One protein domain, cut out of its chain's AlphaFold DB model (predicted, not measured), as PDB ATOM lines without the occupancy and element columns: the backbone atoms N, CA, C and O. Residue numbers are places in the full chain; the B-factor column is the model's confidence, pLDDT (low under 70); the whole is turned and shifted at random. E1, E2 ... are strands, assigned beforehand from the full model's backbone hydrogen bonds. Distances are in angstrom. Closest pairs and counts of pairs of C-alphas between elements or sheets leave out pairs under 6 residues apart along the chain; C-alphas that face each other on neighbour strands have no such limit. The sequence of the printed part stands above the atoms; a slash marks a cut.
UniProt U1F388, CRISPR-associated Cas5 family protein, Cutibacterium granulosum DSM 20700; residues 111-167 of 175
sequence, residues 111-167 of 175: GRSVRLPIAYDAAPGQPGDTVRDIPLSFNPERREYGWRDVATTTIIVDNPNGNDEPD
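AT A GLANCE: This is residues 111 to 167 of the 175 residues of the protein "CRISPR-associated Cas5 family protein" of Cutibacterium granulosum DSM 20700 (UniProt U1F388). A long, bent ribbon: E3 runs through most of its length, with E1 beside one part of it and E2 beside the other, in a strongly twisted sheet. The 57 printed residues have no named helix and three strands, E1, E2 and E3 along the chain; the sheet's order is E1 E3 E2, antiparallel, class all strand. The whole is extended, with a radius of gyration of the C-alphas of 18.3 A, and flat, spanning 54 by 30 by 16 A.

IN THESE COORDINATES: E1, residues 113 to 121, begins at C-alpha (5.333, -49.248, -19.907) and is 26.1 A long. E2, residues 129 to 137, is 22.2 A long. E3, residues 144 to 158, is 41.2 A long and ends at C-alpha (3.783, -44.585, -18.760).

HOW THE PARTS SIT: E1 is antiparallel to E3 residues 150 to 158, at 156 degrees; N 118 and O 153 are 2.8 A apart. E2 and E3, a hairpin, pair over E3 residues 144 to 150, at 129 degrees; N 131 and O 148 are 2.8 A apart. E3 bends by 65 degrees at residue 147. E1 and E2 are apart.

THE WHOLE: The farthest C-alphas, of Glu 141 and Glu 165, are 55.2 A apart. The printed part has no cut, and both links are short. Residues 166 to 167 are under pLDDT 70.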
ATOM      1  N   GLY A 111       7.918 -49.980 -25.397       92.38
ATOM      2  CA  GLY A 111       6.505 -50.226 -25.111       92.38
ATOM      3  C   GLY A 111       5.868 -49.101 -24.297       92.38
ATOM      4  O   GLY A 111       6.538 -48.152 -23.874       92.38
ATOM      5  N   ARG A 112       4.566 -49.222 -24.036       93.38
ATOM      6  CA  ARG A 112       3.777 -48.244 -23.268       93.38
ATOM      7  C   ARG A 112       4.150 -48.196 -21.791       93.38
ATOM      8  O   ARG A 112       3.825 -47.233 -21.115       93.38
ATOM      9  N   SER A 113       4.844 -49.208 -21.283       94.00
ATOM     10  CA  SER A 113       5.333 -49.248 -19.907       94.00
ATOM     11  C   SER A 113       6.848 -49.403 -19.895       94.00
ATOM     12  O   SER A 113       7.384 -50.405 -20.375       94.00
ATOM     13  N   VAL A 114       7.547 -48.410 -19.344       95.25
ATOM     14  CA  VAL A 114       9.012 -48.354 -19.356       95.25
ATOM     15  C   VAL A 114       9.553 -48.419 -17.937       95.25
ATOM     16  O   VAL A 114       9.099 -47.707 -17.045       95.25
ATOM     17  N   ARG A 115      10.544 -49.290 -17.728       96.19
ATOM     18  CA  ARG A 115      11.273 -49.412 -16.464       96.19
ATOM     19  C   ARG A 115      12.483 -48.489 -16.478       96.19
ATOM     20  O   ARG A 115      13.379 -48.689 -17.296       96.19
ATOM     21  N   LEU A 116      12.523 -47.527 -15.564       97.38
ATOM     22  CA  LEU A 116      13.647 -46.608 -15.403       97.38
ATOM     23  C   LEU A 116      14.412 -46.957 -14.121       97.38
ATOM     24  O   LEU A 116      13.830 -46.881 -13.032       97.38
ATOM     25  N   PRO A 117      15.690 -47.362 -14.205       97.50
ATOM     26  CA  PRO A 117      16.481 -47.639 -13.020       97.50
ATOM     27  C   PRO A 117      16.885 -46.333 -12.327       97.50
ATOM     28  O   PRO A 117      17.201 -45.329 -12.973       97.50
ATOM     29  N   ILE A 118      16.906 -46.369 -10.999       97.75
ATOM     30  CA  ILE A 118      17.361 -45.283 -10.134       97.75
ATOM     31  C   ILE A 118      18.501 -45.809  -9.274       97.75
ATOM     32  O   ILE A 118      18.314 -46.771  -8.536       97.75
ATOM     33  N   ALA A 119      19.652 -45.146  -9.335       96.88
ATOM     34  CA  ALA A 119      20.780 -45.367  -8.439       96.88
ATOM     35  C   ALA A 119      20.864 -44.227  -7.414       96.88
ATOM     36  O   ALA A 119      20.794 -43.053  -7.795       96.88
ATOM     37  N   TYR A 120      21.015 -44.546  -6.133       96.31
ATOM     38  CA  TYR A 120      21.065 -43.577  -5.033       96.31
ATOM     39  C   TYR A 120      22.060 -44.011  -3.951       96.31
ATOM     40  O   TYR A 120      22.511 -45.157  -3.938       96.31
ATOM     41  N   ASP A 121      22.441 -43.080  -3.077       95.50
ATOM     42  CA  ASP A 121      23.319 -43.370  -1.941       95.50
ATOM     43  C   ASP A 121      22.634 -44.345  -0.977       95.50
ATOM     44  O   ASP A 121      21.526 -44.085  -0.507       95.50
ATOM     45  N   ALA A 122      23.276 -45.481  -0.702       95.38
ATOM     46  CA  ALA A 122      22.715 -46.493   0.185       95.38
ATOM     47  C   ALA A 122      22.709 -45.998   1.640       95.38
ATOM     48  O   ALA A 122      23.703 -45.465   2.142       95.38
ATOM     49  N   ALA A 123      21.597 -46.216   2.344       92.62
ATOM     50  CA  ALA A 123      21.516 -45.935   3.772       92.62
ATOM     51  C   ALA A 123      22.425 -46.890   4.579       92.62
ATOM     52  O   ALA A 123      22.716 -48.003   4.130       92.62
ATOM     53  N   PRO A 124      22.849 -46.523   5.803       91.31
ATOM     54  CA  PRO A 124      23.661 -47.402   6.639       91.31
ATOM     55  C   PRO A 124      23.016 -48.783   6.839       91.31
ATOM     56  O   PRO A 124      21.910 -48.896   7.363       91.31
ATOM     57  N   GLY A 125      23.721 -49.844   6.432       90.31
ATOM     58  CA  GLY A 125      23.242 -51.229   6.524       90.31
ATOM     59  C   GLY A 125      22.316 -51.673   5.385       90.31
ATOM     60  O   GLY A 125      21.908 -52.835   5.358       90.31
ATOM     61  N   GLN A 126      22.001 -50.792   4.436       94.31
ATOM     62  CA  GLN A 126      21.296 -51.155   3.217       94.31
ATOM     63  C   GLN A 126      22.254 -51.869   2.247       94.31
ATOM     64  O   GLN A 126      23.358 -51.378   2.015       94.31
ATOM     65  N   PRO A 127      21.857 -53.005   1.647       92.31
ATOM     66  CA  PRO A 127      22.647 -53.634   0.594       92.31
ATOM     67  C   PRO A 127      22.808 -52.708  -0.618       92.31
ATOM     68  O   PRO A 127      21.833 -52.120  -1.090       92.31
ATOM     69  N   GLY A 128      24.023 -52.630  -1.149       94.12
ATOM     70  CA  GLY A 128      24.355 -51.846  -2.331       94.12
ATOM     71  C   GLY A 128      25.696 -52.270  -2.918       94.12
ATOM     72  O   GLY A 128      26.426 -53.060  -2.319       94.12
ATOM     73  N   ASP A 129      26.007 -51.743  -4.096       95.94
ATOM     74  CA  ASP A 129      27.297 -51.945  -4.743       95.94
ATOM     75  C   ASP A 129      28.304 -50.920  -4.213       95.94
ATOM     76  O   ASP A 129      28.049 -49.714  -4.238       95.94
ATOM     77  N   THR A 130      29.469 -51.384  -3.763       96.19
ATOM     78  CA  THR A 130      30.530 -50.489  -3.287       96.19
ATOM     79  C   THR A 130      31.284 -49.880  -4.469       96.19
ATOM     80  O   THR A 130      31.935 -50.577  -5.252       96.19
ATOM     81  N   VAL A 131      31.245 -48.553  -4.574       96.25
ATOM     82  CA  VAL A 131      31.868 -47.763  -5.643       96.25
ATOM     83  C   VAL A 131      32.887 -46.790  -5.051       96.25
ATOM     84  O   VAL A 131      32.711 -46.261  -3.956       96.25
ATOM     85  N   ARG A 132      33.989 -46.555  -5.774       96.38
ATOM     86  CA  ARG A 132      35.058 -45.635  -5.358       96.38
ATOM     87  C   ARG A 132      34.999 -44.306  -6.107       96.38
ATOM     88  O   ARG A 132      35.799 -44.077  -7.014       96.38
ATOM     89  N   ASP A 133      34.057 -43.443  -5.747       95.44
ATOM     90  CA  ASP A 133      33.807 -42.180  -6.451       95.44
ATOM     91  C   ASP A 133      33.597 -40.950  -5.546       95.44
ATOM     92  O   ASP A 133      33.484 -39.850  -6.084       95.44
ATOM     93  N   ILE A 134      33.643 -41.073  -4.208       95.94
ATOM     94  CA  ILE A 134      33.645 -39.897  -3.315       95.94
ATOM     95  C   ILE A 134      34.935 -39.106  -3.562       95.94
ATOM     96  O   ILE A 134      36.013 -39.634  -3.282       95.94
ATOM     97  N   PRO A 135      34.893 -37.852  -4.039       95.06
ATOM     98  CA  PRO A 135      36.108 -37.088  -4.282       95.06
ATOM     99  C   PRO A 135      36.731 -36.628  -2.957       95.06
ATOM    100  O   PRO A 135      36.178 -35.782  -2.263       95.06
ATOM    101  N   LEU A 136      37.907 -37.164  -2.616       96.44
ATOM    102  CA  LEU A 136      38.682 -36.730  -1.444       96.44
ATOM    103  C   LEU A 136      39.713 -35.655  -1.815       96.44
ATOM    104  O   LEU A 136      40.018 -34.778  -1.014       96.44
ATOM    105  N   SER A 137      40.249 -35.713  -3.038       96.19
ATOM    106  CA  SER A 137      41.196 -34.727  -3.565       96.19
ATOM    107  C   SER A 137      41.049 -34.576  -5.076       96.19
ATOM    108  O   SER A 137      41.115 -35.558  -5.821       96.19
ATOM    109  N   PHE A 138      40.936 -33.326  -5.529       92.81
ATOM    110  CA  PHE A 138      40.984 -32.950  -6.945       92.81
ATOM    111  C   PHE A 138      42.390 -32.538  -7.421       92.81
ATOM    112  O   PHE A 138      42.536 -32.147  -8.578       92.81
ATOM    113  N   ASN A 139      43.426 -32.618  -6.570       94.31
ATOM    114  CA  ASN A 139      44.788 -32.241  -6.957       94.31
ATOM    115  C   ASN A 139      45.269 -33.129  -8.126       94.31
ATOM    116  O   ASN A 139      45.275 -34.354  -7.979       94.31
ATOM    117  N   PRO A 140      45.695 -32.557  -9.270       90.81
ATOM    118  CA  PRO A 140      46.148 -33.336 -10.421       90.81
ATOM    119  C   PRO A 140      47.362 -34.231 -10.132       90.81
ATOM    120  O   PRO A 140      47.498 -35.272 -10.769       90.81
ATOM    121  N   GLU A 141      48.215 -33.875  -9.167       93.81
ATOM    122  CA  GLU A 141      49.376 -34.685  -8.763       93.81
ATOM    123  C   GLU A 141      48.979 -35.886  -7.897       93.81
ATOM    124  O   GLU A 141      49.651 -36.917  -7.897       93.81
ATOM    125  N   ARG A 142      47.876 -35.758  -7.149       93.25
ATOM    126  CA  ARG A 142      47.387 -36.779  -6.218       93.25
ATOM    127  C   ARG A 142      45.866 -36.722  -6.118       93.25
ATOM    128  O   ARG A 142      45.293 -36.217  -5.148       93.25
ATOM    129  N   ARG A 143      45.219 -37.244  -7.159       94.69
ATOM    130  CA  ARG A 143      43.764 -37.378  -7.213       94.69
ATOM    131  C   ARG A 143      43.338 -38.573  -6.369       94.69
ATOM    132  O   ARG A 143      43.814 -39.683  -6.597       94.69
ATOM    133  N   GLU A 144      42.442 -38.353  -5.416       96.62
ATOM    134  CA  GLU A 144      42.022 -39.390  -4.472       96.62
ATOM    135  C   GLU A 144      40.512 -39.508  -4.387       96.62
ATOM    136  O   GLU A 144      39.791 -38.508  -4.383       96.62
ATOM    137  N   TYR A 145      40.067 -40.757  -4.260       96.94
ATOM    138  CA  TYR A 145      38.666 -41.104  -4.106       96.94
ATOM    139  C   TYR A 145      38.454 -42.054  -2.932       96.94
ATOM    140  O   TYR A 145      39.258 -42.972  -2.712       96.94
ATOM    141  N   GLY A 146      37.366 -41.822  -2.207       97.00
ATOM    142  CA  GLY A 146      36.828 -42.669  -1.154       97.00
ATOM    143  C   GLY A 146      35.756 -43.619  -1.680       97.00
ATOM    144  O   GLY A 146      35.421 -43.596  -2.863       97.00
ATOM    145  N   TRP A 147      35.247 -44.460  -0.786       96.62
ATOM    146  CA  TRP A 147      34.234 -45.472  -1.082       96.62
ATOM    147  C   TRP A 147      32.858 -45.023  -0.598       96.62
ATOM    148  O   TRP A 147      32.760 -44.417   0.468       96.62
ATOM    149  N   ARG A 148      31.815 -45.368  -1.352       95.62
ATOM    150  CA  ARG A 148      30.413 -45.322  -0.925       95.62
ATOM    151  C   ARG A 148      29.673 -46.543  -1.439       95.62
ATOM    152  O   ARG A 148      30.093 -47.139  -2.430       95.62
ATOM    153  N   ASP A 149      28.556 -46.854  -0.807       97.00
ATOM    154  CA  ASP A 149      27.648 -47.887  -1.282       97.00
ATOM    155  C   ASP A 149      26.497 -47.244  -2.060       97.00
ATOM    156  O   ASP A 149      25.938 -46.223  -1.655       97.00
ATOM    157  N   VAL A 150      26.161 -47.837  -3.203       97.31
ATOM    158  CA  VAL A 150      25.111 -47.362  -4.107       97.31
ATOM    159  C   VAL A 150      24.009 -48.409  -4.166       97.31
ATOM    160  O   VAL A 150      24.237 -49.543  -4.585       97.31
ATOM    161  N   ALA A 151      22.800 -48.028  -3.765       97.06
ATOM    162  CA  ALA A 151      21.619 -48.864  -3.911       97.06
ATOM    163  C   ALA A 151      20.921 -48.562  -5.243       97.06
ATOM    164  O   ALA A 151      20.968 -47.442  -5.756       97.06
ATOM    165  N   THR A 152      20.251 -49.571  -5.804       96.56
ATOM    166  CA  THR A 152      19.484 -49.431  -7.047       96.56
ATOM    167  C   THR A 152      18.035 -49.842  -6.827       96.56
ATOM    168  O   THR A 152      17.751 -50.866  -6.212       96.56
ATOM    169  N   THR A 153      17.110 -49.050  -7.359       96.19
ATOM    170  CA  THR A 153      15.688 -49.383  -7.480       96.19
ATOM    171  C   THR A 153      15.221 -49.137  -8.916       96.19
ATOM    172  O   THR A 153      16.007 -48.774  -9.793       96.19
ATOM    173  N   THR A 154      13.956 -49.393  -9.216       97.06
ATOM    174  CA  THR A 154      13.381 -49.185 -10.547       97.06
ATOM    175  C   THR A 154      11.966 -48.670 -10.418       97.06
ATOM    176  O   THR A 154      11.188 -49.193  -9.624       97.06
ATOM    177  N   ILE A 155      11.631 -47.689 -11.247       96.69
ATOM    178  CA  ILE A 155      10.283 -47.139 -11.344       96.69
ATOM    179  C   ILE A 155       9.679 -47.513 -12.689       96.69
ATOM    180  O   ILE A 155      10.400 -47.806 -13.647       96.69
ATOM    181  N   ILE A 156       8.354 -47.513 -12.762       96.25
ATOM    182  CA  ILE A 156       7.623 -47.758 -14.002       96.25
ATOM    183  C   ILE A 156       6.952 -46.455 -14.411       96.25
ATOM    184  O   ILE A 156       6.175 -45.900 -13.638       96.25
ATOM    185  N   VAL A 157       7.235 -45.997 -15.626       95.00
ATOM    186  CA  VAL A 157       6.606 -44.812 -16.215       95.00
ATOM    187  C   VAL A 157       5.720 -45.211 -17.391       95.00
ATOM    188  O   VAL A 157       6.020 -46.168 -18.114       95.00
ATOM    189  N   ASP A 158       4.622 -44.477 -17.568       93.75
ATOM    190  CA  ASP A 158       3.783 -44.585 -18.760       93.75
ATOM    191  C   ASP A 158       4.465 -43.883 -19.940       93.75
ATOM    192  O   ASP A 158       5.016 -42.786 -19.814       93.75
ATOM    193  N   ASN A 159       4.432 -44.535 -21.094       94.19
ATOM    194  CA  ASN A 159       4.989 -44.049 -22.342       94.19
ATOM    195  C   ASN A 159       3.851 -43.862 -23.352       94.19
ATOM    196  O   ASN A 159       3.511 -44.800 -24.083       94.19
ATOM    197  N   PRO A 160       3.283 -42.649 -23.455       89.94
ATOM    198  CA  PRO A 160       2.184 -42.385 -24.378       89.94
ATOM    199  C   PRO A 160       2.596 -42.520 -25.851       89.94
ATOM    200  O   PRO A 160       1.735 -42.692 -26.711       89.94
ATOM    201  N   ASN A 161       3.900 -42.456 -26.142       89.75
ATOM    202  CA  ASN A 161       4.468 -42.576 -27.483       89.75
ATOM    203  C   ASN A 161       4.910 -44.007 -27.825       89.75
ATOM    204  O   ASN A 161       5.412 -44.234 -28.928       89.75
ATOM    205  N   GLY A 162       4.778 -44.944 -26.885       86.62
ATOM    206  CA  GLY A 162       5.204 -46.325 -27.049       86.62
ATOM    207  C   GLY A 162       4.204 -47.161 -27.833       86.62
ATOM    208  O   GLY A 162       3.004 -46.871 -27.858       86.62
ATOM    209  N   ASN A 163       4.703 -48.232 -28.444       83.12
ATOM    210  CA  ASN A 163       3.877 -49.243 -29.090       83.12
ATOM    211  C   ASN A 163       4.178 -50.615 -28.475       83.12
ATOM    212  O   ASN A 163       5.333 -51.031 -28.435       83.12
ATOM    213  N   ASP A 164       3.141 -51.298 -27.983       83.69
ATOM    214  CA  ASP A 164       3.250 -52.668 -27.460       83.69
ATOM    215  C   ASP A 164       3.068 -53.723 -28.563       83.69
ATOM    216  O   ASP A 164       3.157 -54.925 -28.301       83.69
ATOM    217  N   GLU A 165       2.794 -53.298 -29.801       79.06
ATOM    218  CA  GLU A 165       2.777 -54.207 -30.938       79.06
ATOM    219  C   GLU A 165       4.173 -54.805 -31.159       79.06
ATOM    220  O   GLU A 165       5.174 -54.082 -31.137       79.06
ATOM    221  N   PRO A 166       4.264 -56.123 -31.405       69.50
ATOM    222  CA  PRO A 166       5.529 -56.756 -31.727       69.50
ATOM    223  C   PRO A 166       6.129 -56.130 -32.988       69.50
ATOM    224  O   PRO A 166       5.553 -56.236 -34.075       69.50
ATOM    225  N   ASP A 167       7.309 -55.526 -32.859       67.25
ATOM    226  CA  ASP A 167       8.105 -55.132 -34.016       67.25
ATOM    227  C   ASP A 167       8.698 -56.390 -34.664       67.25
ATOM    228  O   ASP A 167       9.770 -56.886 -34.311       67.25
TER     229      ASP A 167